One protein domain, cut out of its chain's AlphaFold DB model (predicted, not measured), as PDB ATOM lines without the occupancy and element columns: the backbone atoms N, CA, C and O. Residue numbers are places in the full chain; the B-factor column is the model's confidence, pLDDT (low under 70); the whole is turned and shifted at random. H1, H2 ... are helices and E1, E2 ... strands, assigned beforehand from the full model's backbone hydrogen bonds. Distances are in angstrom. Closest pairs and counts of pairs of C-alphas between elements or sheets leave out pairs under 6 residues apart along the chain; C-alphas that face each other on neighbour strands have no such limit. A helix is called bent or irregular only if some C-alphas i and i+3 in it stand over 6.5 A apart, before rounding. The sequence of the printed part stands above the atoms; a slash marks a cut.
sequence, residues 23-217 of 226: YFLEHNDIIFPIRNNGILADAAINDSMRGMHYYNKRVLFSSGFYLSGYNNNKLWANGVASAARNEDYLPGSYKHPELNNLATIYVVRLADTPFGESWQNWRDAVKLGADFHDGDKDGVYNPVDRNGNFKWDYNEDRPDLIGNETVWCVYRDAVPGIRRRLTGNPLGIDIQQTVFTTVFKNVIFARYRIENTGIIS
ATOM      1  N   TYR A  23     181.877 148.267 165.432       94.25
ATOM      2  CA  TYR A  23     183.270 148.391 165.033       94.25
ATOM      3  C   TYR A  23     184.166 148.403 166.271       94.25
ATOM      4  O   TYR A  23     183.812 149.006 167.282       94.25
ATOM      5  N   PHE A  24     185.317 147.739 166.197       92.75
ATOM      6  CA  PHE A  24     186.323 147.748 167.256       92.75
ATOM      7  C   PHE A  24     187.485 148.607 166.790       92.75
ATOM      8  O   PHE A  24     188.232 148.212 165.901       92.75
ATOM      9  N   LEU A  25     187.610 149.790 167.381       94.81
ATOM     10  CA  LEU A  25     188.759 150.644 167.147       94.81
ATOM     11  C   LEU A  25     189.914 150.156 168.022       94.81
ATOM     12  O   LEU A  25     189.801 150.134 169.250       94.81
ATOM     13  N   GLU A  26     191.009 149.759 167.386       94.38
ATOM     14  CA  GLU A  26     192.220 149.293 168.055       94.38
ATOM     15  C   GLU A  26     193.302 150.362 167.939       94.38
ATOM     16  O   GLU A  26     193.737 150.722 166.847       94.38
ATOM     17  N   HIS A  27     193.748 150.890 169.079       95.56
ATOM     18  CA  HIS A  27     194.781 151.920 169.112       95.56
ATOM     19  C   HIS A  27     195.758 151.675 170.246       95.56
ATOM     20  O   HIS A  27     195.451 151.925 171.414       95.56
ATOM     21  N   ASN A  28     196.970 151.255 169.884       95.00
ATOM     22  CA  ASN A  28     197.995 150.814 170.829       95.00
ATOM     23  C   ASN A  28     197.443 149.715 171.752       95.00
ATOM     24  O   ASN A  28     197.136 148.623 171.288       95.00
ATOM     25  N   ASP A  29     197.302 150.008 173.044       95.38
ATOM     26  CA  ASP A  29     196.867 149.049 174.053       95.38
ATOM     27  C   ASP A  29     195.354 149.123 174.315       95.38
ATOM     28  O   ASP A  29     194.861 148.431 175.211       95.38
ATOM     29  N   ILE A  30     194.633 149.986 173.582       95.06
ATOM     30  CA  ILE A  30     193.194 150.198 173.724       95.06
ATOM     31  C   ILE A  30     192.419 149.452 172.641       95.06
ATOM     32  O   ILE A  30     192.695 149.606 171.454       95.06
ATOM     33  N   ILE A  31     191.378 148.738 173.064       94.25
ATOM     34  CA  ILE A  31     190.303 148.252 172.194       94.25
ATOM     35  C   ILE A  31     189.027 148.976 172.603       94.25
ATOM     36  O   ILE A  31     188.595 148.867 173.757       94.25
ATOM     37  N   PHE A  32     188.422 149.710 171.672       95.25
ATOM     38  CA  PHE A  32     187.237 150.521 171.923       95.25
ATOM     39  C   PHE A  32     186.078 150.144 170.992       95.25
ATOM     40  O   PHE A  32     186.066 150.531 169.821       95.25
ATOM     41  N   PRO A  33     185.095 149.381 171.500       94.56
ATOM     42  CA  PRO A  33     183.896 149.026 170.749       94.56
ATOM     43  C   PRO A  33     182.972 150.230 170.518       94.56
ATOM     44  O   PRO A  33     182.727 151.021 171.430       94.56
ATOM     45  N   ILE A  34     182.414 150.337 169.314       95.31
ATOM     46  CA  ILE A  34     181.537 151.426 168.864       95.31
ATOM     47  C   ILE A  34     180.337 150.814 168.141       95.31
ATOM     48  O   ILE A  34     180.519 149.921 167.316       95.31
ATOM     49  N   ARG A  35     179.124 151.313 168.396       94.81
ATOM     50  CA  ARG A  35     177.914 151.001 167.613       94.81
ATOM     51  C   ARG A  35     177.410 152.215 166.841       94.81
ATOM     52  O   ARG A  35     177.550 153.355 167.282       94.81
ATOM     53  N   ASN A  36     176.749 151.971 165.713       96.00
ATOM     54  CA  ASN A  36     176.156 153.023 164.875       96.00
ATOM     55  C   ASN A  36     174.901 153.696 165.462       96.00
ATOM     56  O   ASN A  36     174.293 154.523 164.793       96.00
ATOM     57  N   ASN A  37     174.514 153.375 166.697       95.50
ATOM     58  CA  ASN A  37     173.465 154.069 167.448       95.50
ATOM     59  C   ASN A  37     174.022 154.995 168.550       95.50
ATOM     60  O   ASN A  37     173.268 155.454 169.405       95.50
ATOM     61  N   GLY A  38     175.339 155.233 168.553       95.19
ATOM     62  CA  GLY A  38     176.023 156.120 169.498       95.19
ATOM     63  C   GLY A  38     176.574 155.440 170.745       95.19
ATOM     64  O   GLY A  38     177.248 156.096 171.538       95.19
ATOM     65  N   ILE A  39     176.320 154.140 170.943       95.38
ATOM     66  CA  ILE A  39     176.878 153.418 172.091       95.38
ATOM     67  C   ILE A  39     178.393 153.294 171.916       95.38
ATOM     68  O   ILE A  39     178.882 152.750 170.920       95.38
ATOM     69  N   LEU A  40     179.125 153.764 172.925       95.44
ATOM     70  CA  LEU A  40     180.569 153.633 173.036       95.44
ATOM     71  C   LEU A  40     180.929 152.689 174.184       95.44
ATOM     72  O   LEU A  40     180.304 152.709 175.247       95.44
ATOM     73  N   ALA A  41     181.974 151.887 173.989       94.69
ATOM     74  CA  ALA A  41     182.452 150.831 174.881       94.69
ATOM     75  C   ALA A  41     181.491 149.639 175.025       94.69
ATOM     76  O   ALA A  41     181.898 148.489 174.875       94.69
ATOM     77  N   ASP A  42     180.213 149.889 175.283       92.88
ATOM     78  CA  ASP A  42     179.221 148.867 175.611       92.88
ATOM     79  C   ASP A  42     178.640 148.150 174.381       92.88
ATOM     80  O   ASP A  42     177.469 147.779 174.334       92.88
ATOM     81  N   ALA A  43     179.474 147.962 173.361       86.44
ATOM     82  CA  ALA A  43     179.159 147.220 172.156       86.44
ATOM     83  C   ALA A  43     179.901 145.878 172.169       86.44
ATOM     84  O   ALA A  43     181.069 145.801 172.543       86.44
ATOM     85  N   ALA A  44     179.220 144.801 171.781       77.19
ATOM     86  CA  ALA A  44     179.789 143.459 171.761       77.19
ATOM     87  C   ALA A  44     179.327 142.683 170.522       77.19
ATOM     88  O   ALA A  44     178.156 142.762 170.149       77.19
ATOM     89  N   ILE A  45     180.244 141.900 169.942       60.50
ATOM     90  CA  ILE A  45     179.921 140.750 169.075       60.50
ATOM     91  C   ILE A  45     179.853 139.464 169.929       60.50
ATOM     92  O   ILE A  45     179.075 138.564 169.629       60.50
ATOM     93  N   ASN A  46     180.614 139.396 171.032       65.31
ATOM     94  CA  ASN A  46     180.543 138.352 172.061       65.31
ATOM     95  C   ASN A  46     180.772 138.947 173.471       65.31
ATOM     96  O   ASN A  46     181.422 139.985 173.612       65.31
ATOM     97  N   ASP A  47     180.258 138.292 174.521       63.31
ATOM     98  CA  ASP A  47     180.246 138.818 175.904       63.31
ATOM     99  C   ASP A  47     181.637 139.134 176.489       63.31
ATOM    100  O   ASP A  47     181.763 139.947 177.410       63.31
ATOM    101  N   SER A  48     182.698 138.527 175.945       65.75
ATOM    102  CA  SER A  48     184.071 138.704 176.437       65.75
ATOM    103  C   SER A  48     184.694 140.038 176.012       65.75
ATOM    104  O   SER A  48     185.562 140.557 176.712       65.75
ATOM    105  N   MET A  49     184.220 140.636 174.914       69.19
ATOM    106  CA  MET A  49     184.776 141.873 174.345       69.19
ATOM    107  C   MET A  49     183.909 143.117 174.585       69.19
ATOM    108  O   MET A  49     184.138 144.157 173.978       69.19
ATOM    109  N   ARG A  50     182.931 143.037 175.492       85.88
ATOM    110  CA  ARG A  50     182.131 144.195 175.917       85.88
ATOM    111  C   ARG A  50     182.967 145.146 176.791       85.88
ATOM    112  O   ARG A  50     183.744 144.668 177.628       85.88
ATOM    113  N   GLY A  51     182.765 146.455 176.652       92.00
ATOM    114  CA  GLY A  51     183.520 147.518 177.331       92.00
ATOM    115  C   GLY A  51     184.802 147.919 176.589       92.00
ATOM    116  O   GLY A  51     185.264 147.210 175.702       92.00
ATOM    117  N   MET A  52     185.413 149.043 176.971       93.44
ATOM    118  CA  MET A  52     186.746 149.430 176.500       93.44
ATOM    119  C   MET A  52     187.799 148.667 177.291       93.44
ATOM    120  O   MET A  52     187.764 148.652 178.530       93.44
ATOM    121  N   HIS A  53     188.757 148.079 176.585       93.56
ATOM    122  CA  HIS A  53     189.875 147.365 177.191       93.56
ATOM    123  C   HIS A  53     191.157 148.173 177.070       93.56
ATOM    124  O   HIS A  53     191.387 148.803 176.047       93.56
ATOM    125  N   TYR A  54     191.984 148.121 178.109       94.75
ATOM    126  CA  TYR A  54     193.364 148.594 178.131       94.75
ATOM    127  C   TYR A  54     194.249 147.453 178.639       94.75
ATOM    128  O   TYR A  54     193.999 146.933 179.730       94.75
ATOM    129  N   TYR A  55     195.234 147.007 177.850       92.38
ATOM    130  CA  TYR A  55     196.026 145.794 178.139       92.38
ATOM    131  C   TYR A  55     195.159 144.572 178.510       92.38
ATOM    132  O   TYR A  55     195.393 143.909 179.524       92.38
ATOM    133  N   ASN A  56     194.117 144.287 177.719       86.75
ATOM    134  CA  ASN A  56     193.156 143.189 177.942       86.75
ATOM    135  C   ASN A  56     192.369 143.259 179.267       86.75
ATOM    136  O   ASN A  56     191.747 142.278 179.678       86.75
ATOM    137  N   LYS A  57     192.393 144.401 179.962       91.44
ATOM    138  CA  LYS A  57     191.554 144.657 181.134       91.44
ATOM    139  C   LYS A  57     190.470 145.651 180.763       91.44
ATOM    140  O   LYS A  57     190.769 146.725 180.254       91.44
ATOM    141  N   ARG A  58     189.217 145.336 181.084       92.31
ATOM    142  CA  ARG A  58     188.110 146.286 180.940       92.31
ATOM    143  C   ARG A  58     188.326 147.472 181.885       92.31
ATOM    144  O   ARG A  58     188.356 147.284 183.098       92.31
ATOM    145  N   VAL A  59     188.452 148.674 181.329       94.38
ATOM    146  CA  VAL A  59     188.665 149.925 182.085       94.38
ATOM    147  C   VAL A  59     187.490 150.895 181.990       94.38
ATOM    148  O   VAL A  59     187.321 151.731 182.870       94.38
ATOM    149  N   LEU A  60     186.645 150.760 180.967       93.94
ATOM    150  CA  LEU A  60     185.420 151.543 180.805       93.94
ATOM    151  C   LEU A  60     184.289 150.606 180.392       93.94
ATOM    152  O   LEU A  60     184.438 149.828 179.453       93.94
ATOM    153  N   PHE A  61     183.169 150.650 181.109       92.19
ATOM    154  CA  PHE A  61     182.035 149.772 180.823       92.19
ATOM    155  C   PHE A  61     181.153 150.317 179.692       92.19
ATOM    156  O   PHE A  61     180.906 149.607 178.726       92.19
ATOM    157  N   SER A  62     180.745 151.586 179.783       94.06
ATOM    158  CA  SER A  62     179.997 152.298 178.742       94.06
ATOM    159  C   SER A  62     180.416 153.761 178.687       94.06
ATOM    160  O   SER A  62     180.835 154.322 179.698       94.06
ATOM    161  N   SER A  63     180.219 154.390 177.537       93.75
ATOM    162  CA  SER A  63     180.306 155.835 177.345       93.75
ATOM    163  C   SER A  63     179.239 156.302 176.354       93.75
ATOM    164  O   SER A  63     178.651 155.493 175.632       93.75
ATOM    165  N   GLY A  64     178.996 157.605 176.338       93.69
ATOM    166  CA  GLY A  64     178.072 158.282 175.445       93.69
ATOM    167  C   GLY A  64     177.807 159.689 175.968       93.69
ATOM    168  O   GLY A  64     178.741 160.341 176.430       93.69
ATOM    169  N   PHE A  65     176.565 160.152 175.893       95.81
ATOM    170  CA  PHE A  65     176.202 161.523 176.250       95.81
ATOM    171  C   PHE A  65     174.757 161.607 176.741       95.81
ATOM    172  O   PHE A  65     173.924 160.744 176.442       95.81
ATOM    173  N   TYR A  66     174.448 162.696 177.431       96.44
ATOM    174  CA  TYR A  66     173.088 163.173 177.637       96.44
ATOM    175  C   TYR A  66     172.888 164.515 176.939       96.44
ATOM    176  O   TYR A  66     173.800 165.331 176.816       96.44
ATOM    177  N   LEU A  67     171.661 164.753 176.495       96.62
ATOM    178  CA  LEU A  67     171.227 166.037 175.976       96.62
ATOM    179  C   LEU A  67     169.924 166.407 176.670       96.62
ATOM    180  O   LEU A  67     169.001 165.600 176.774       96.62
ATOM    181  N   SER A  68     169.851 167.636 177.159       96.75
ATOM    182  CA  SER A  68     168.640 168.164 177.777       96.75
ATOM    183  C   SER A  68     168.368 169.587 177.323       96.75
ATOM    184  O   SER A  68     169.261 170.279 176.840       96.75
ATOM    185  N   GLY A  69     167.119 170.008 177.461       96.50
ATOM    186  CA  GLY A  69     166.681 171.358 177.146       96.50
ATOM    187  C   GLY A  69     165.179 171.502 177.322       96.50
ATOM    188  O   GLY A  69     164.503 170.615 177.848       96.50
ATOM    189  N   TYR A  70     164.645 172.625 176.864       96.69
ATOM    190  CA  TYR A  70     163.230 172.940 176.958       96.69
ATOM    191  C   TYR A  70     162.595 172.976 175.574       96.69
ATOM    192  O   TYR A  70     163.020 173.720 174.694       96.69
ATOM    193  N   ASN A  71     161.530 172.197 175.400       95.75
ATOM    194  CA  ASN A  71     160.638 172.316 174.255       95.75
ATOM    195  C   ASN A  71     159.294 172.858 174.746       95.75
ATOM    196  O   ASN A  71     158.625 172.205 175.549       95.75
ATOM    197  N   ASN A  72     158.909 174.056 174.299       94.12
ATOM    198  CA  ASN A  72     157.690 174.742 174.743       94.12
ATOM    199  C   ASN A  72     157.563 174.787 176.281       94.12
ATOM    200  O   ASN A  72     156.545 174.384 176.845       94.12
ATOM    201  N   ASN A  73     158.625 175.229 176.968       94.00
ATOM    202  CA  ASN A  73     158.747 175.288 178.436       94.00
ATOM    203  C   ASN A  73     158.661 173.939 179.172       94.00
ATOM    204  O   ASN A  73     158.674 173.907 180.404       94.00
ATOM    205  N   LYS A  74     158.617 172.812 178.456       95.19
ATOM    206  CA  LYS A  74     158.683 171.480 179.050       95.19
ATOM    207  C   LYS A  74     160.110 170.958 178.982       95.19
ATOM    208  O   LYS A  74     160.679 170.867 177.896       95.19
ATOM    209  N   LEU A  75     160.652 170.577 180.140       96.06
ATOM    210  CA  LEU A  75     161.933 169.885 180.208       96.06
ATOM    211  C   LEU A  75     161.854 168.595 179.389       96.06
ATOM    212  O   LEU A  75     160.937 167.784 179.548       96.06
ATOM    213  N   TRP A  76     162.842 168.419 178.532       96.69
ATOM    214  CA  TRP A  76     163.059 167.231 177.742       96.69
ATOM    215  C   TRP A  76     164.516 166.815 177.892       96.69
ATOM    216  O   TRP A  76     165.411 167.657 177.967       96.69
ATOM    217  N   ALA A  77     164.741 165.512 177.958       96.06
ATOM    218  CA  ALA A  77     166.074 164.952 177.997       96.06
ATOM    219  C   ALA A  77     166.084 163.602 177.292       96.06
ATOM    220  O   ALA A  77     165.100 162.858 177.331       96.06
ATOM    221  N   ASN A  78     167.209 163.291 176.671       96.19
ATOM    222  CA  ASN A  78     167.502 161.991 176.101       96.19
ATOM    223  C   ASN A  78     169.007 161.717 176.213       96.19
ATOM    224  O   ASN A  78     169.776 162.551 176.697       96.19
ATOM    225  N   GLY A  79     169.436 160.537 175.794       95.62
ATOM    226  CA  GLY A  79     170.860 160.263 175.714       95.62
ATOM    227  C   GLY A  79     171.192 158.869 175.225       95.62
ATOM    228  O   GLY A  79     170.317 158.042 174.944       95.62
ATOM    229  N   VAL A  80     172.497 158.630 175.177       95.75
ATOM    230  CA  VAL A  80     173.100 157.317 175.008       95.75
ATOM    231  C   VAL A  80     173.970 157.049 176.229       95.75
ATOM    232  O   VAL A  80     175.090 157.529 176.342       95.75
ATOM    233  N   ALA A  81     173.430 156.286 177.169       93.75
ATOM    234  CA  ALA A  81     174.112 155.794 178.356       93.75
ATOM    235  C   ALA A  81     173.577 154.388 178.656       93.75
ATOM    236  O   ALA A  81     172.684 154.187 179.486       93.75
ATOM    237  N   SER A  82     174.109 153.401 177.939       93.31
ATOM    238  CA  SER A  82     173.612 152.020 177.962       93.31
ATOM    239  C   SER A  82     173.686 151.375 179.355       93.31
ATOM    240  O   SER A  82     172.782 150.633 179.741       93.31
ATOM    241  N   ALA A  83     174.670 151.742 180.188       92.44
ATOM    242  CA  ALA A  83     174.737 151.304 181.587       92.44
ATOM    243  C   ALA A  83     173.523 151.747 182.428       92.44
ATOM    244  O   ALA A  83     173.126 151.049 183.360       92.44
ATOM    245  N   ALA A  84     172.908 152.883 182.082       92.81
ATOM    246  CA  ALA A  84     171.679 153.389 182.694       92.81
ATOM    247  C   ALA A  84     170.407 152.968 181.930       92.81
ATOM    248  O   ALA A  84     169.297 153.324 182.335       92.81
ATOM    249  N   ARG A  85     170.558 152.173 180.857       90.94
ATOM    250  CA  ARG A  85     169.499 151.781 179.911       90.94
ATOM    251  C   ARG A  85     168.851 152.983 179.217       90.94
ATOM    252  O   ARG A  85     167.652 152.977 178.941       90.94
ATOM    253  N   ASN A  86     169.642 154.023 178.968       94.75
ATOM    254  CA  ASN A  86     169.274 155.158 178.132       94.75
ATOM    255  C   ASN A  86     169.832 154.921 176.730       94.75
ATOM    256  O   ASN A  86     171.028 155.069 176.509       94.75
ATOM    257  N   GLU A  87     168.977 154.515 175.801       95.25
ATOM    258  CA  GLU A  87     169.348 154.207 174.417       95.25
ATOM    259  C   GLU A  87     168.303 154.842 173.503       95.25
ATOM    260  O   GLU A  87     167.486 154.163 172.889       95.25
ATOM    261  N   ASP A  88     168.258 156.175 173.492       96.94
ATOM    262  CA  ASP A  88     167.147 156.924 172.891       96.94
ATOM    263  C   ASP A  88     167.330 157.191 171.380       96.94
ATOM    264  O   ASP A  88     166.513 157.880 170.757       96.94
ATOM    265  N   TYR A  89     168.385 156.623 170.785       96.94
ATOM    266  CA  TYR A  89     168.835 156.877 169.420       96.94
ATOM    267  C   TYR A  89     168.845 155.620 168.546       96.94
ATOM    268  O   TYR A  89     169.081 154.505 169.009       96.94
ATOM    269  N   LEU A  90     168.600 155.825 167.254       96.88
ATOM    270  CA  LEU A  90     168.577 154.801 166.216       96.88
ATOM    271  C   LEU A  90     169.379 155.279 164.987       96.88
ATOM    272  O   LEU A  90     169.297 156.465 164.672       96.88
ATOM    273  N   PRO A  91     170.102 154.401 164.265       97.50
ATOM    274  CA  PRO A  91     170.925 154.786 163.110       97.50
ATOM    275  C   PRO A  91     170.219 155.630 162.027       97.50
ATOM    276  O   PRO A  91     169.070 155.398 161.663       97.50
ATOM    277  N   GLY A  92     170.914 156.596 161.443       96.75
ATOM    278  CA  GLY A  92     170.403 157.412 160.340       96.75
ATOM    279  C   GLY A  92     169.984 158.817 160.744       96.75
ATOM    280  O   GLY A  92     170.308 159.284 161.829       96.75
ATOM    281  N   SER A  93     169.293 159.507 159.840       97.00
ATOM    282  CA  SER A  93     169.081 160.957 159.900       97.00
ATOM    283  C   SER A  93     167.622 161.319 159.626       97.00
ATOM    284  O   SER A  93     166.925 160.655 158.852       97.00
ATOM    285  N   TYR A  94     167.115 162.352 160.295       97.19
ATOM    286  CA  TYR A  94     165.829 162.960 159.958       97.19
ATOM    287  C   TYR A  94     165.894 163.776 158.666       97.19
ATOM    288  O   TYR A  94     164.883 163.838 157.972       97.19
ATOM    289  N   LYS A  95     167.052 164.352 158.318       96.12
ATOM    290  CA  LYS A  95     167.249 165.094 157.062       96.12
ATOM    291  C   LYS A  95     167.294 164.208 155.821       96.12
ATOM    292  O   LYS A  95     166.853 164.643 154.765       96.12
ATOM    293  N   HIS A  96     167.798 162.983 155.970       95.19
ATOM    294  CA  HIS A  96     167.966 162.020 154.874       95.19
ATOM    295  C   HIS A  96     167.256 160.688 155.169       95.19
ATOM    296  O   HIS A  96     167.902 159.635 155.258       95.19
ATOM    297  N   PRO A  97     165.928 160.689 155.397       94.56
ATOM    298  CA  PRO A  97     165.213 159.497 155.829       94.56
ATOM    299  C   PRO A  97     165.236 158.361 154.793       94.56
ATOM    300  O   PRO A  97     165.165 157.187 155.167       94.56
ATOM    301  N   GLU A  98     165.354 158.696 153.513       95.12
ATOM    302  CA  GLU A  98     165.497 157.776 152.388       95.12
ATOM    303  C   GLU A  98     166.835 157.025 152.376       95.12
ATOM    304  O   GLU A  98     166.920 155.959 151.775       95.12
ATOM    305  N   LEU A  99     167.854 157.543 153.072       95.88
ATOM    306  CA  LEU A  99     169.202 156.967 153.138       95.88
ATOM    307  C   LEU A  99     169.463 156.184 154.432       95.88
ATOM    308  O   LEU A  99     170.581 155.741 154.674       95.88
ATOM    309  N   ASN A 100     168.457 155.978 155.288       95.00
ATOM    310  CA  ASN A 100     168.657 155.306 156.582       95.00
ATOM    311  C   ASN A 100     169.173 153.863 156.470       95.00
ATOM    312  O   ASN A 100     169.761 153.348 157.416       95.00
ATOM    313  N   ASN A 101     168.958 153.200 155.334       94.31
ATOM    314  CA  ASN A 101     169.535 151.885 155.049       94.31
ATOM    315  C   ASN A 101     171.063 151.925 154.871       94.31
ATOM    316  O   ASN A 101     171.703 150.885 154.990       94.31
ATOM    317  N   LEU A 102     171.640 153.099 154.610       96.19
ATOM    318  CA  LEU A 102     173.082 153.328 154.528       96.19
ATOM    319  C   LEU A 102     173.689 153.707 155.883       96.19
ATOM    320  O   LEU A 102     174.900 153.825 155.987       96.19
ATOM    321  N   ALA A 103     172.893 153.908 156.937       96.94
ATOM    322  CA  ALA A 103     173.381 154.407 158.221       96.94
ATOM    323  C   ALA A 103     174.172 153.352 159.020       96.94
ATOM    324  O   ALA A 103     173.718 152.828 160.037       96.94
ATOM    325  N   THR A 104     175.369 153.033 158.542       97.06
ATOM    326  CA  THR A 104     176.344 152.109 159.126       97.06
ATOM    327  C   THR A 104     177.503 152.873 159.780       97.06
ATOM    328  O   THR A 104     177.506 154.104 159.843       97.06
ATOM    329  N   ILE A 105     178.494 152.141 160.286       97.88
ATOM    330  CA  ILE A 105     179.806 152.683 160.638       97.88
ATOM    331  C   ILE A 105     180.683 152.753 159.384       97.88
ATOM    332  O   ILE A 105     180.888 151.747 158.705       97.88
ATOM    333  N   TYR A 106     181.245 153.931 159.126       98.38
ATOM    334  CA  TYR A 106     182.241 154.176 158.088       98.38
ATOM    335  C   TYR A 106     183.612 154.358 158.726       98.38
ATOM    336  O   TYR A 106     183.744 155.063 159.725       98.38
ATOM    337  N   VAL A 107     184.633 153.722 158.156       98.44
ATOM    338  CA  VAL A 107     185.999 153.750 158.687       98.44
ATOM    339  C   VAL A 107     186.962 154.117 157.574       98.44
ATOM    340  O   VAL A 107     186.900 153.540 156.490       98.44
ATOM    341  N   VAL A 108     187.863 155.051 157.861       98.44
ATOM    342  CA  VAL A 108     188.996 155.403 157.002       98.44
ATOM    343  C   VAL A 108     190.262 155.492 157.846       98.44
ATOM    344  O   VAL A 108     190.243 156.001 158.969       98.44
ATOM    345  N   ARG A 109     191.375 154.993 157.313       98.00
ATOM    346  CA  ARG A 109     192.688 155.016 157.966       98.00
ATOM    347  C   ARG A 109     193.707 155.741 157.109       98.00
ATOM    348  O   ARG A 109     193.643 155.716 155.886       98.00
ATOM    349  N   LEU A 110     194.710 156.317 157.761       96.31
ATOM    350  CA  LEU A 110     195.856 156.938 157.096       96.31
ATOM    351  C   LEU A 110     196.656 155.941 156.250       96.31
ATOM    352  O   LEU A 110     197.282 156.331 155.271       96.31
ATOM    353  N   ALA A 111     196.632 154.661 156.627       96.06
ATOM    354  CA  ALA A 111     197.284 153.587 155.888       96.06
ATOM    355  C   ALA A 111     196.451 153.052 154.708       96.06
ATOM    356  O   ALA A 111     196.963 152.232 153.947       96.06
ATOM    357  N   ASP A 112     195.188 153.470 154.559       97.50
ATOM    358  CA  ASP A 112     194.362 153.031 153.438       97.50
ATOM    359  C   ASP A 112     194.899 153.620 152.127       97.50
ATOM    360  O   ASP A 112     195.310 154.781 152.064       97.50
ATOM    361  N   THR A 113     194.868 152.824 151.057       97.06
ATOM    362  CA  THR A 113     195.263 153.283 149.722       97.06
ATOM    363  C   THR A 113     194.372 154.452 149.281       97.06
ATOM    364  O   THR A 113     193.144 154.300 149.309       97.06
ATOM    365  N   PRO A 114     194.942 155.587 148.824       97.44
ATOM    366  CA  PRO A 114     194.170 156.671 148.226       97.44
ATOM    367  C   PRO A 114     193.206 156.162 147.152       97.44
ATOM    368  O   PRO A 114     193.552 155.279 146.367       97.44
ATOM    369  N   PHE A 115     191.983 156.696 147.146       97.69
ATOM    370  CA  PHE A 115     190.885 156.305 146.240       97.69
ATOM    371  C   PHE A 115     190.420 154.845 146.345       97.69
ATOM    372  O   PHE A 115     189.564 154.423 145.562       97.69
ATOM    373  N   GLY A 116     190.948 154.083 147.308       97.12
ATOM    374  CA  GLY A 116     190.573 152.701 147.572       97.12
ATOM    375  C   GLY A 116     189.172 152.553 148.166       97.12
ATOM    376  O   GLY A 116     188.387 153.496 148.244       97.12
ATOM    377  N   GLU A 117     188.855 151.342 148.617       98.12
ATOM    378  CA  GLU A 117     187.502 150.971 149.045       98.12
ATOM    379  C   GLU A 117     186.940 151.873 150.154       98.12
ATOM    380  O   GLU A 117     185.819 152.355 150.024       98.12
ATOM    381  N   SER A 118     187.706 152.171 151.210       98.12
ATOM    382  CA  SER A 118     187.227 153.035 152.302       98.12
ATOM    383  C   SER A 118     186.904 154.454 151.829       98.12
ATOM    384  O   SER A 118     185.914 155.040 152.266       98.12
ATOM    385  N   TRP A 119     187.672 154.982 150.872       98.38
ATOM    386  CA  TRP A 119     187.423 156.291 150.268       98.38
ATOM    387  C   TRP A 119     186.161 156.277 149.410       98.38
ATOM    388  O   TRP A 119     185.370 157.218 149.480       98.38
ATOM    389  N   GLN A 120     185.944 155.209 148.637       98.31
ATOM    390  CA  GLN A 120     184.721 155.051 147.848       98.31
ATOM    391  C   GLN A 120     183.494 154.855 148.748       98.31
ATOM    392  O   GLN A 120     182.468 155.495 148.523       98.31
ATOM    393  N   ASN A 121     183.604 154.059 149.812       98.00
ATOM    394  CA  ASN A 121     182.531 153.840 150.785       98.00
ATOM    395  C   ASN A 121     182.157 155.136 151.523       98.00
ATOM    396  O   ASN A 121     180.984 155.353 151.829       98.00
ATOM    397  N   TRP A 122     183.118 156.040 151.743       98.62
ATOM    398  CA  TRP A 122     182.862 157.354 152.342       98.62
ATOM    399  C   TRP A 122     181.877 158.216 151.534       98.62
ATOM    400  O   TRP A 122     181.289 159.141 152.084       98.62
ATOM    401  N   ARG A 123     181.614 157.896 150.255       98.44
ATOM    402  CA  ARG A 123     180.569 158.575 149.467       98.44
ATOM    403  C   ARG A 123     179.202 158.482 150.123       98.44
ATOM    404  O   ARG A 123     178.461 159.460 150.118       98.44
ATOM    405  N   ASP A 124     178.867 157.336 150.704       97.94
ATOM    406  CA  ASP A 124     177.584 157.178 151.384       97.94
ATOM    407  C   ASP A 124     177.567 157.903 152.737       97.94
ATOM    408  O   ASP A 124     176.548 158.491 153.094       97.94
ATOM    409  N   ALA A 125     178.711 157.973 153.428       98.19
ATOM    410  CA  ALA A 125     178.864 158.809 154.620       98.19
ATOM    411  C   ALA A 125     178.614 160.293 154.300       98.19
ATOM    412  O   ALA A 125     177.865 160.959 155.011       98.19
ATOM    413  N   VAL A 126     179.174 160.806 153.197       98.50
ATOM    414  CA  VAL A 126     178.965 162.197 152.756       98.50
ATOM    415  C   VAL A 126     177.505 162.457 152.392       98.50
ATOM    416  O   VAL A 126     176.954 163.474 152.808       98.50
ATOM    417  N   LYS A 127     176.826 161.527 151.702       97.88
ATOM    418  CA  LYS A 127     175.373 161.648 151.445       97.88
ATOM    419  C   LYS A 127     174.552 161.734 152.737       97.88
ATOM    420  O   LYS A 127     173.491 162.348 152.744       97.88
ATOM    421  N   LEU A 128     175.037 161.118 153.815       97.38
ATOM    422  CA  LEU A 128     174.448 161.165 155.156       97.38
ATOM    423  C   LEU A 128     174.915 162.373 155.995       97.38
ATOM    424  O   LEU A 128     174.481 162.523 157.140       97.38
ATOM    425  N   GLY A 129     175.771 163.237 155.444       97.12
ATOM    426  CA  GLY A 129     176.215 164.487 156.060       97.12
ATOM    427  C   GLY A 129     177.604 164.460 156.702       97.12
ATOM    428  O   GLY A 129     177.911 165.380 157.461       97.12
ATOM    429  N   ALA A 130     178.428 163.437 156.446       98.19
ATOM    430  CA  ALA A 130     179.837 163.443 156.844       98.19
ATOM    431  C   ALA A 130     180.623 164.539 156.108       98.19
ATOM    432  O   ALA A 130     180.354 164.840 154.944       98.19
ATOM    433  N   ASP A 131     181.628 165.099 156.780       97.75
ATOM    434  CA  ASP A 131     182.539 166.059 156.161       97.75
ATOM    435  C   ASP A 131     183.502 165.350 155.181       97.75
ATOM    436  O   ASP A 131     183.731 164.132 155.245       97.75
ATOM    437  N   PHE A 132     184.089 166.128 154.275       98.56
ATOM    438  CA  PHE A 132     185.172 165.703 153.391       98.56
ATOM    439  C   PHE A 132     186.039 166.903 152.995       98.56
ATOM    440  O   PHE A 132     185.632 168.057 153.141       98.56
ATOM    441  N   HIS A 133     187.253 166.633 152.516       98.12
ATOM    442  CA  HIS A 133     188.064 167.652 151.852       98.12
ATOM    443  C   HIS A 133     187.629 167.729 150.395       98.12
ATOM    444  O   HIS A 133     187.828 166.766 149.657       98.12
ATOM    445  N   ASP A 134     187.050 168.864 150.026       98.19
ATOM    446  CA  ASP A 134     186.631 169.217 148.671       98.19
ATOM    447  C   ASP A 134     187.797 169.906 147.945       98.19
ATOM    448  O   ASP A 134     188.080 171.094 148.152       98.19
ATOM    449  N   GLY A 135     188.561 169.122 147.182       97.56
ATOM    450  CA  GLY A 135     189.817 169.577 146.590       97.56
ATOM    451  C   GLY A 135     189.612 170.484 145.383       97.56
ATOM    452  O   GLY A 135     190.413 171.395 145.138       97.56
ATOM    453  N   ASP A 136     188.534 170.262 144.638       96.88
ATOM    454  CA  ASP A 136     188.210 171.012 143.429       96.88
ATOM    455  C   ASP A 136     187.142 172.093 143.632       96.88
ATOM    456  O   ASP A 136     186.997 172.964 142.767       96.88
ATOM    457  N   LYS A 137     186.527 172.121 144.820       97.06
ATOM    458  CA  LYS A 137     185.566 173.122 145.290       97.06
ATOM    459  C   LYS A 137     184.226 173.055 144.567       97.06
ATOM    460  O   LYS A 137     183.581 174.098 144.402       97.06
ATOM    461  N   ASP A 138     183.815 171.875 144.111       97.38
ATOM    462  CA  ASP A 138     182.521 171.679 143.452       97.38
ATOM    463  C   ASP A 138     181.382 171.306 144.427       97.38
ATOM    464  O   ASP A 138     180.204 171.344 144.054       97.38
ATOM    465  N   GLY A 139     181.708 171.035 145.696       97.06
ATOM    466  CA  GLY A 139     180.767 170.652 146.744       97.06
ATOM    467  C   GLY A 139     180.284 169.200 146.670       97.06
ATOM    468  O   GLY A 139     179.366 168.832 147.408       97.06
ATOM    469  N   VAL A 140     180.868 168.367 145.808       97.75
ATOM    470  CA  VAL A 140     180.455 166.988 145.535       97.75
ATOM    471  C   VAL A 140     181.618 166.034 145.763       97.75
ATOM    472  O   VAL A 140     182.534 165.935 144.966       97.75
ATOM    473  N   TYR A 141     181.510 165.199 146.794       98.50
ATOM    474  CA  TYR A 141     182.550 164.214 147.075       98.50
ATOM    475  C   TYR A 141     182.694 163.154 145.968       98.50
ATOM    476  O   TYR A 141     181.865 162.241 145.813       98.50
ATOM    477  N   ASN A 142     183.802 163.234 145.237       97.94
ATOM    478  CA  ASN A 142     184.188 162.324 144.176       97.94
ATOM    479  C   ASN A 142     185.694 161.987 144.221       97.94
ATOM    480  O   ASN A 142     186.470 162.495 143.410       97.94
ATOM    481  N   PRO A 143     186.122 161.068 145.111       97.25
ATOM    482  CA  PRO A 143     187.521 160.663 145.222       97.25
ATOM    483  C   PRO A 143     187.963 159.917 143.958       97.25
ATOM    484  O   PRO A 143     187.594 158.754 143.740       97.25
ATOM    485  N   VAL A 144     188.769 160.586 143.135       97.19
ATOM    486  CA  VAL A 144     189.352 160.054 141.902       97.19
ATOM    487  C   VAL A 144     190.785 160.549 141.740       97.19
ATOM    488  O   VAL A 144     191.055 161.727 141.955       97.19
ATOM    489  N   ASP A 145     191.667 159.644 141.322       96.50
ATOM    490  CA  ASP A 145     193.027 159.965 140.894       96.50
ATOM    491  C   ASP A 145     192.978 160.622 139.507       96.50
ATOM    492  O   ASP A 145     192.647 159.979 138.505       96.50
ATOM    493  N   ARG A 146     193.257 161.923 139.439       95.38
ATOM    494  CA  ARG A 146     193.138 162.727 138.216       95.38
ATOM    495  C   ARG A 146     194.341 162.593 137.300       95.38
ATOM    496  O   ARG A 146     194.211 162.854 136.104       95.38
ATOM    497  N   ASN A 147     195.507 162.243 137.838       95.19
ATOM    498  CA  ASN A 147     196.759 162.196 137.081       95.19
ATOM    499  C   ASN A 147     197.363 160.781 136.982       95.19
ATOM    500  O   ASN A 147     198.367 160.600 136.289       95.19
ATOM    501  N   GLY A 148     196.736 159.783 137.609       95.25
ATOM    502  CA  GLY A 148     197.124 158.376 137.559       95.25
ATOM    503  C   GLY A 148     198.379 158.052 138.372       95.25
ATOM    504  O   GLY A 148     199.077 157.090 138.039       95.25
ATOM    505  N   ASN A 149     198.730 158.867 139.373       95.94
ATOM    506  CA  ASN A 149     199.953 158.699 140.163       95.94
ATOM    507  C   ASN A 149     199.770 157.813 141.416       95.94
ATOM    508  O   ASN A 149     200.755 157.558 142.120       95.94
ATOM    509  N   PHE A 150     198.547 157.339 141.684       94.06
ATOM    510  CA  PHE A 150     198.137 156.552 142.853       94.06
ATOM    511  C   PHE A 150     198.386 157.238 144.205       94.06
ATOM    512  O   PHE A 150     198.574 156.581 145.234       94.06
ATOM    513  N   LYS A 151     198.411 158.568 144.219       96.31
ATOM    514  CA  LYS A 151     198.576 159.414 145.398       96.31
ATOM    515  C   LYS A 151     197.465 160.446 145.409       96.31
ATOM    516  O   LYS A 151     196.988 160.868 144.372       96.31
ATOM    517  N   TRP A 152     197.066 160.844 146.607       97.31
ATOM    518  CA  TRP A 152     196.138 161.952 146.750       97.31
ATOM    519  C   TRP A 152     196.861 163.282 146.558       97.31
ATOM    520  O   TRP A 152     197.849 163.554 147.249       97.31
ATOM    521  N   ASP A 153     196.335 164.106 145.660       97.56
ATOM    522  CA  ASP A 153     196.759 165.474 145.423       97.56
ATOM    523  C   ASP A 153     195.761 166.475 146.033       97.56
ATOM    524  O   ASP A 153     194.564 166.231 146.158       97.56
ATOM    525  N   TYR A 154     196.250 167.652 146.437       96.56
ATOM    526  CA  TYR A 154     195.447 168.626 147.198       96.56
ATOM    527  C   TYR A 154     194.183 169.119 146.464       96.56
ATOM    528  O   TYR A 154     193.234 169.574 147.103       96.56
ATOM    529  N   ASN A 155     194.179 169.047 145.131       96.94
ATOM    530  CA  ASN A 155     193.069 169.420 144.254       96.94
ATOM    531  C   ASN A 155     192.095 168.260 143.961       96.94
ATOM    532  O   ASN A 155     191.324 168.340 143.001       96.94
ATOM    533  N   GLU A 156     192.169 167.183 144.738       98.38
ATOM    534  CA  GLU A 156     191.300 166.012 144.669       98.38
ATOM    535  C   GLU A 156     190.603 165.794 146.004       98.38
ATOM    536  O   GLU A 156     191.078 166.217 147.064       98.38
ATOM    537  N   ASP A 157     189.491 165.077 145.964       98.56
ATOM    538  CA  ASP A 157     188.712 164.837 147.163       98.56
ATOM    539  C   ASP A 157     189.289 163.715 148.010       98.56
ATOM    540  O   ASP A 157     189.782 162.701 147.506       98.56
ATOM    541  N   ARG A 158     189.151 163.865 149.327       98.00
ATOM    542  CA  ARG A 158     189.429 162.794 150.289       98.00
ATOM    543  C   ARG A 158     188.426 162.809 151.441       98.00
ATOM    544  O   ARG A 158     187.873 163.869 151.742       98.00
ATOM    545  N   PRO A 159     188.217 161.669 152.122       98.50
ATOM    546  CA  PRO A 159     187.437 161.621 153.356       98.50
ATOM    547  C   PRO A 159     187.908 162.652 154.392       98.50
ATOM    548  O   PRO A 159     189.072 163.075 154.360       98.50
ATOM    549  N   ASP A 160     187.055 162.974 155.375       97.06
ATOM    550  CA  ASP A 160     187.454 163.682 156.609       97.06
ATOM    551  C   ASP A 160     188.319 162.773 157.501       97.06
ATOM    552  O   ASP A 160     187.962 162.408 158.617       97.06
ATOM    553  N   LEU A 161     189.461 162.343 156.965       96.62
ATOM    554  CA  LEU A 161     190.463 161.577 157.680       96.62
ATOM    555  C   LEU A 161     191.165 162.507 158.673       96.62
ATOM    556  O   LEU A 161     191.914 163.410 158.279       96.62
ATOM    557  N   ILE A 162     190.937 162.232 159.953       95.75
ATOM    558  CA  ILE A 162     191.546 162.889 161.103       95.75
ATOM    559  C   ILE A 162     192.488 161.895 161.785       95.75
ATOM    560  O   ILE A 162     192.080 160.825 162.238       95.75
ATOM    561  N   GLY A 163     193.759 162.278 161.893       94.81
ATOM    562  CA  GLY A 163     194.785 161.462 162.536       94.81
ATOM    563  C   GLY A 163     195.027 160.131 161.817       94.81
ATOM    564  O   GLY A 163     195.166 160.112 160.597       94.81
ATOM    565  N   ASN A 164     195.147 159.036 162.571       96.44
ATOM    566  CA  ASN A 164     195.543 157.737 162.010       96.44
ATOM    567  C   ASN A 164     194.347 156.899 161.548       96.44
ATOM    568  O   ASN A 164     194.454 156.157 160.575       96.44
ATOM    569  N   GLU A 165     193.227 157.001 162.252       98.00
ATOM    570  CA  GLU A 165     191.994 156.283 161.962       98.00
ATOM    571  C   GLU A 165     190.807 157.145 162.372       98.00
ATOM    572  O   GLU A 165     190.798 157.729 163.456       98.00
ATOM    573  N   THR A 166     189.810 157.216 161.497       98.56
ATOM    574  CA  THR A 166     188.552 157.929 161.706       98.56
ATOM    575  C   THR A 166     187.389 156.975 161.497       98.56
ATOM    576  O   THR A 166     187.270 156.330 160.458       98.56
ATOM    577  N   VAL A 167     186.518 156.920 162.497       98.44
ATOM    578  CA  VAL A 167     185.293 156.129 162.532       98.44
ATOM    579  C   VAL A 167     184.125 157.096 162.618       98.44
ATOM    580  O   VAL A 167     184.074 157.922 163.530       98.44
ATOM    581  N   TRP A 168     183.183 157.005 161.691       98.69
ATOM    582  CA  TRP A 168     182.053 157.920 161.609       98.69
ATOM    583  C   TRP A 168     180.726 157.174 161.491       98.69
ATOM    584  O   TRP A 168     180.627 156.155 160.807       98.69
ATOM    585  N   CYS A 169     179.697 157.688 162.158       98.31
ATOM    586  CA  CYS A 169     178.316 157.256 161.977       98.31
ATOM    587  C   CYS A 169     177.343 158.410 162.252       98.31
ATOM    588  O   CYS A 169     177.681 159.385 162.930       98.31
ATOM    589  N   VAL A 170     176.116 158.270 161.750       98.50
ATOM    590  CA  VAL A 170     174.999 159.177 162.033       98.50
ATOM    591  C   VAL A 170     173.842 158.402 162.653       98.50
ATOM    592  O   VAL A 170     173.548 157.273 162.252       98.50
ATOM    593  N   TYR A 171     173.188 159.004 163.637       98.12
ATOM    594  CA  TYR A 171     172.013 158.456 164.302       98.12
ATOM    595  C   TYR A 171     171.106 159.574 164.802       98.12
ATOM    596  O   TYR A 171     171.521 160.718 164.969       98.12
ATOM    597  N   ARG A 172     169.847 159.233 165.057       97.88
ATOM    598  CA  ARG A 172     168.782 160.189 165.358       97.88
ATOM    599  C   ARG A 172     167.932 159.743 166.525       97.88
ATOM    600  O   ARG A 172     167.834 158.543 166.794       97.88
ATOM    601  N   ASP A 173     167.289 160.681 167.204       97.50
ATOM    602  CA  ASP A 173     166.495 160.404 168.402       97.50
ATOM    603  C   ASP A 173     165.141 159.735 168.080       97.50
ATOM    604  O   ASP A 173     164.081 160.172 168.494       97.50
ATOM    605  N   ALA A 174     165.124 158.633 167.334       96.12
ATOM    606  CA  ALA A 174     163.890 158.048 166.809       96.12
ATOM    607  C   ALA A 174     163.223 157.001 167.719       96.12
ATOM    608  O   ALA A 174     162.183 156.451 167.347       96.12
ATOM    609  N   VAL A 175     163.760 156.716 168.913       96.56
ATOM    610  CA  VAL A 175     163.102 155.784 169.845       96.56
ATOM    611  C   VAL A 175     161.799 156.402 170.375       96.56
ATOM    612  O   VAL A 175     161.843 157.498 170.938       96.56
ATOM    613  N   PRO A 176     160.633 155.733 170.246       95.25
ATOM    614  CA  PRO A 176     159.361 156.263 170.739       95.25
ATOM    615  C   PRO A 176     159.371 156.506 172.249       95.25
ATOM    616  O   PRO A 176     159.902 155.688 172.998       95.25
ATOM    617  N   GLY A 177     158.700 157.563 172.717       94.12
ATOM    618  CA  GLY A 177     158.766 157.995 174.119       94.12
ATOM    619  C   GLY A 177     158.362 156.939 175.154       94.12
ATOM    620  O   GLY A 177     158.933 156.906 176.237       94.12
ATOM    621  N   ILE A 178     157.448 156.023 174.810       94.38
ATOM    622  CA  ILE A 178     157.047 154.899 175.679       94.38
ATOM    623  C   ILE A 178     158.159 153.853 175.884       94.38
ATOM    624  O   ILE A 178     158.107 153.068 176.825       94.38
ATOM    625  N   ARG A 179     159.164 153.832 174.999       93.88
ATOM    626  CA  ARG A 179     160.332 152.942 175.064       93.88
ATOM    627  C   ARG A 179     161.571 153.633 175.637       93.88
ATOM    628  O   ARG A 179     162.582 152.963 175.825       93.88
ATOM    629  N   ARG A 180     161.504 154.940 175.901       94.69
ATOM    630  CA  ARG A 180     162.613 155.710 176.467       94.69
ATOM    631  C   ARG A 180     162.639 155.606 177.982       94.69
ATOM    632  O   ARG A 180     161.599 155.540 178.637       94.69
ATOM    633  N   ARG A 181     163.843 155.655 178.549       93.56
ATOM    634  CA  ARG A 181     164.038 155.701 180.005       93.56
ATOM    635  C   ARG A 181     163.670 157.069 180.576       93.56
ATOM    636  O   ARG A 181     163.031 157.137 181.625       93.56
ATOM    637  N   LEU A 182     164.063 158.137 179.881       91.88
ATOM    638  CA  LEU A 182     163.631 159.506 180.151       91.88
ATOM    639  C   LEU A 182     162.400 159.780 179.287       91.88
ATOM    640  O   LEU A 182     162.482 159.896 178.067       91.88
ATOM    641  N   THR A 183     161.232 159.805 179.924       87.81
ATOM    642  CA  THR A 183     159.946 159.928 179.234       87.81
ATOM    643  C   THR A 183     159.859 161.228 178.436       87.81
ATOM    644  O   THR A 183     159.967 162.316 178.999       87.81
ATOM    645  N   GLY A 184     159.583 161.120 177.137       91.69
ATOM    646  CA  GLY A 184     159.484 162.251 176.216       91.69
ATOM    647  C   GLY A 184     159.476 161.755 174.773       91.69
ATOM    648  O   GLY A 184     160.104 160.747 174.467       91.69
ATOM    649  N   ASN A 185     158.737 162.419 173.884       96.25
ATOM    650  CA  ASN A 185     158.750 162.048 172.466       96.25
ATOM    651  C   ASN A 185     160.058 162.499 171.793       96.25
ATOM    652  O   ASN A 185     160.675 163.455 172.274       96.25
ATOM    653  N   PRO A 186     160.459 161.848 170.687       97.38
ATOM    654  CA  PRO A 186     161.445 162.385 169.759       97.38
ATOM    655  C   PRO A 186     161.238 163.852 169.413       97.38
ATOM    656  O   PRO A 186     160.093 164.265 169.228       97.38
ATOM    657  N   LEU A 187     162.330 164.612 169.310       97.44
ATOM    658  CA  LEU A 187     162.309 166.032 168.944       97.44
ATOM    659  C   LEU A 187     162.973 166.342 167.601       97.44
ATOM    660  O   LEU A 187     162.928 167.495 167.174       97.44
ATOM    661  N   GLY A 188     163.495 165.340 166.891       97.38
ATOM    662  CA  GLY A 188     164.080 165.545 165.566       97.38
ATOM    663  C   GLY A 188     165.557 165.912 165.645       97.38
ATOM    664  O   GLY A 188     166.015 166.778 164.899       97.38
ATOM    665  N   ILE A 189     166.278 165.300 166.581       98.06
ATOM    666  CA  ILE A 189     167.702 165.509 166.811       98.06
ATOM    667  C   ILE A 189     168.497 164.475 166.022       98.06
ATOM    668  O   ILE A 189     168.338 163.272 166.242       98.06
ATOM    669  N   ASP A 190     169.393 164.964 165.174       97.94
ATOM    670  CA  ASP A 190     170.418 164.174 164.502       97.94
ATOM    671  C   ASP A 190     171.763 164.359 165.218       97.94
ATOM    672  O   ASP A 190     172.109 165.443 165.695       97.94
ATOM    673  N   ILE A 191     172.532 163.278 165.289       98.38
ATOM    674  CA  ILE A 191     173.872 163.228 165.860       98.38
ATOM    675  C   ILE A 191     174.795 162.626 164.815       98.38
ATOM    676  O   ILE A 191     174.585 161.503 164.362       98.38
ATOM    677  N   GLN A 192     175.852 163.352 164.476       98.38
ATOM    678  CA  GLN A 192     176.985 162.801 163.745       98.38
ATOM    679  C   GLN A 192     178.112 162.574 164.749       98.38
ATOM    680  O   GLN A 192     178.570 163.513 165.410       98.38
ATOM    681  N   GLN A 193     178.546 161.326 164.885       98.25
ATOM    682  CA  GLN A 193     179.617 160.932 165.790       98.25
ATOM    683  C   GLN A 193     180.869 160.618 164.983       98.25
ATOM    684  O   GLN A 193     180.843 159.784 164.084       98.25
ATOM    685  N   THR A 194     181.981 161.254 165.340       98.50
ATOM    686  CA  THR A 194     183.317 160.921 164.837       98.50
ATOM    687  C   THR A 194     184.177 160.438 165.998       98.50
ATOM    688  O   THR A 194     184.393 161.186 166.949       98.50
ATOM    689  N   VAL A 195     184.688 159.215 165.929       98.31
ATOM    690  CA  VAL A 195     185.692 158.689 166.860       98.31
ATOM    691  C   VAL A 195     187.004 158.551 166.108       98.31
ATOM    692  O   VAL A 195     187.025 157.967 165.029       98.31
ATOM    693  N   PHE A 196     188.093 159.105 166.635       98.44
ATOM    694  CA  PHE A 196     189.363 159.110 165.916       98.44
ATOM    695  C   PHE A 196     190.579 158.974 166.828       98.44
ATOM    696  O   PHE A 196     190.554 159.303 168.020       98.44
ATOM    697  N   THR A 197     191.664 158.487 166.235       98.00
ATOM    698  CA  THR A 197     192.969 158.315 166.879       98.00
ATOM    699  C   THR A 197     193.969 159.305 166.318       98.00
ATOM    700  O   THR A 197     193.844 159.792 165.198       98.00
ATOM    701  N   THR A 198     194.996 159.619 167.099       94.94
ATOM    702  CA  THR A 198     196.065 160.542 166.694       94.94
ATOM    703  C   THR A 198     197.429 159.923 166.993       94.94
ATOM    704  O   THR A 198     197.529 158.755 167.370       94.94
ATOM    705  N   VAL A 199     198.488 160.725 166.887       93.31
ATOM    706  CA  VAL A 199     199.843 160.347 167.313       93.31
ATOM    707  C   VAL A 199     199.958 160.084 168.821       93.31
ATOM    708  O   VAL A 199     200.930 159.472 169.261       93.31
ATOM    709  N   PHE A 200     198.991 160.533 169.631       95.19
ATOM    710  CA  PHE A 200     199.011 160.303 171.071       95.19
ATOM    711  C   PHE A 200     198.718 158.840 171.399       95.19
ATOM    712  O   PHE A 200     197.707 158.271 170.981       95.19
ATOM    713  N   LYS A 201     199.611 158.233 172.185       94.81
ATOM    714  CA  LYS A 201     199.448 156.859 172.661       94.81
ATOM    715  C   LYS A 201     198.288 156.764 173.636       94.81
ATOM    716  O   LYS A 201     198.195 157.583 174.544       94.81
ATOM    717  N   ASN A 202     197.474 155.722 173.482       94.25
ATOM    718  CA  ASN A 202     196.392 155.389 174.411       94.25
ATOM    719  C   ASN A 202     195.399 156.549 174.638       94.25
ATOM    720  O   ASN A 202     194.854 156.711 175.726       94.25
ATOM    721  N   VAL A 203     195.167 157.358 173.597       95.56
ATOM    722  CA  VAL A 203     194.156 158.422 173.584       95.56
ATOM    723  C   VAL A 203     193.250 158.226 172.376       95.56
ATOM    724  O   VAL A 203     193.726 158.092 171.249       95.56
ATOM    725  N   ILE A 204     191.946 158.243 172.630       96.88
ATOM    726  CA  ILE A 204     190.894 158.224 171.616       96.88
ATOM    727  C   ILE A 204     190.038 159.466 171.827       96.88
ATOM    728  O   ILE A 204     189.681 159.792 172.960       96.88
ATOM    729  N   PHE A 205     189.704 160.149 170.740       97.50
ATOM    730  CA  PHE A 205     188.816 161.300 170.760       97.50
ATOM    731  C   PHE A 205     187.439 160.899 170.247       97.50
ATOM    732  O   PHE A 205     187.334 160.157 169.274       97.50
ATOM    733  N   ALA A 206     186.392 161.427 170.876       96.62
ATOM    734  CA  ALA A 206     185.029 161.382 170.367       96.62
ATOM    735  C   ALA A 206     184.548 162.820 170.143       96.62
ATOM    736  O   ALA A 206     184.639 163.664 171.035       96.62
ATOM    737  N   ARG A 207     184.060 163.100 168.938       97.06
ATOM    738  CA  ARG A 207     183.490 164.378 168.517       97.06
ATOM    739  C   ARG A 207     182.035 164.150 168.142       97.06
ATOM    740  O   ARG A 207     181.736 163.259 167.350       97.06
ATOM    741  N   TYR A 208     181.160 164.998 168.666       97.44
ATOM    742  CA  TYR A 208     179.740 165.009 168.338       97.44
ATOM    743  C   TYR A 208     179.397 166.305 167.609       97.44
ATOM    744  O   TYR A 208     179.730 167.390 168.085       97.44
ATOM    745  N   ARG A 209     178.701 166.194 166.478       97.31
ATOM    746  CA  ARG A 209     177.932 167.291 165.886       97.31
ATOM    747  C   ARG A 209     176.465 166.993 166.156       97.31
ATOM    748  O   ARG A 209     175.948 165.977 165.703       97.31
ATOM    749  N   ILE A 210     175.837 167.859 166.941       96.62
ATOM    750  CA  ILE A 210     174.452 167.715 167.387       96.62
ATOM    751  C   ILE A 210     173.621 168.738 166.635       96.62
ATOM    752  O   ILE A 210     173.931 169.928 166.668       96.62
ATOM    753  N   GLU A 211     172.562 168.279 165.983       96.44
ATOM    754  CA  GLU A 211     171.683 169.137 165.212       96.44
ATOM    755  C   GLU A 211     170.223 168.919 165.600       96.44
ATOM    756  O   GLU A 211     169.700 167.810 165.516       96.44
ATOM    757  N   ASN A 212     169.537 170.005 165.959       97.06
ATOM    758  CA  ASN A 212     168.087 170.031 165.870       97.06
ATOM    759  C   ASN A 212     167.697 170.297 164.412       97.06
ATOM    760  O   ASN A 212     167.897 171.401 163.908       97.06
ATOM    761  N   THR A 213     167.127 169.294 163.747       97.12
ATOM    762  CA  THR A 213     166.771 169.383 162.324       97.12
ATOM    763  C   THR A 213     165.595 170.315 162.043       97.12
ATOM    764  O   THR A 213     165.367 170.671 160.889       97.12
ATOM    765  N   GLY A 214     164.808 170.675 163.063       96.38
ATOM    766  CA  GLY A 214     163.583 171.457 162.898       96.38
ATOM    767  C   GLY A 214     162.427 170.690 162.247       96.38
ATOM    768  O   GLY A 214     161.377 171.271 162.007       96.38
ATOM    769  N   ILE A 215     162.581 169.391 161.962       96.50
ATOM    770  CA  ILE A 215     161.541 168.584 161.302       96.50
ATOM    771  C   ILE A 215     160.415 168.210 162.278       96.50
ATOM    772  O   ILE A 215     159.252 168.139 161.881       96.50
ATOM    773  N   ILE A 216     160.749 167.964 163.551       96.19
ATOM    774  CA  ILE A 216     159.768 167.644 164.602       96.19
ATOM    775  C   ILE A 216     159.583 168.827 165.556       96.19
ATOM    776  O   ILE A 216     158.451 169.242 165.800       96.19
ATOM    777  N   SER A 217     160.675 169.367 166.108       95.38
ATOM    778  CA  SER A 217     160.640 170.552 166.970       95.38
ATOM    779  C   SER A 217     161.485 171.676 166.388       95.38
ATOM    780  O   SER A 217     162.701 171.558 166.304       95.38
TER     781      SER A 217
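AT A GLANCE: This is residues 23 to 217 of the 226 residues of an uncharacterized protein of Ignavibacteriales bacterium CG18_big_fil_WC_8_21_14_2_50_31_20 (UniProt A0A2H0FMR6). A slab of three long strands, E8, E9 and E10, with the short strand E7 at one edge beside E8, runs through the middle of the domain, and H2 packs on one face of it, over E7. A smaller, twisted sheet, E1 to E4, is only partly face to face with it, near E1, while the long hairpin of E5 and E6 lies off to one side. The printed part has 195 residues with two named helices and ten named strands, in the order E1 E2 E3 E4 E5 E6 H1 E7 H2 E8 E9 E10; the class is mixed, and under half of the residues are in named elements. The three sheets, E7 E8 E9 E10, E1 E2 E3 E4 and E5 E6, are antiparallel. The whole is compact, with a radius of gyration of the C-alphas of 18.0 A and spans of 57 by 43 by 25 A.

HOW THE PARTS SIT: Start at E8, residues 165 to 172, an inner strand between E7, residues 106 to 109, and E9, residues 189 to 197; E10, residues 204 to 212, is the other edge strand. Look for N 106 and O 168 at 2.9 A, N 167 and O 195 at 2.8 A, and N 194 and O 207 at 2.8 A. E8, E9 and E10 form a meander, each strand the antiparallel neighbour of the one before. H2, residues 117 to 127, is on this sheet, making two layers, a helix on one face of a sheet, at a height over the sheet of 7.3 A; Val 108 and Ser 118 have the closest C-alphas of E7 and H2, 5.6 A apart. H1, residues 97 to 102, only just touches H2, with 3 pairs of C-alphas within 8 A, the closest being those of Leu 102 and Asp 124, 6.7 A. H1 is irregular: C-alphas 98 and 101 are 7.6 A apart. For O i to N i+4, H1 has 0 of 2 pairs within hydrogen-bond range and H2 has 4 of 7; for O i to N i+3, H1 has 1 of 3. The second meander is E1, residues 23 to 27, E2, residues 30 to 35, E3, residues 52 to 54, and E4, residues 57 to 60; find N 25 and O 32 at 3.0 A, N 31 and O 53 at 3.0 A, and N 54 and O 57 at 2.8 A. Its sheet and that of E7 to E10 form a sandwich, two sheets face to face, 10.9 A centre to centre where they face each other; the closest C-alphas of E1 and E9 are those of His 27 and Thr 197, 7.0 A. E5, residues 65 to 71, and E6, residues 74 to 81, form a hairpin, with N 67 and O 78 at 2.9 A; both are apart from E8, E9 and E10.

IN THESE COORDINATES: Find C-alpha 165 at (191.994, 156.283, 161.962), from which E8 runs 23.8 A; E9 and E10 each measure 26.3 A, and E10 ends at C-alpha 212, (168.087, 170.031, 165.870). E1 begins at C-alpha 23, (183.270, 148.391, 165.033). E5 measures 19.0 A, E6 22.0 A and H2 16.3 A.

THE WHOLE: The C-alphas of Asn 73 and Asn 149, the two farthest apart, are 58.6 A from each other. The long links are E2 to E3, E6 to H1, H2 to E8, with 37 residues, and E8 to E9. The printed part has no cut; its mean pLDDT is 95.1, and residues 45 to 49 are under 70.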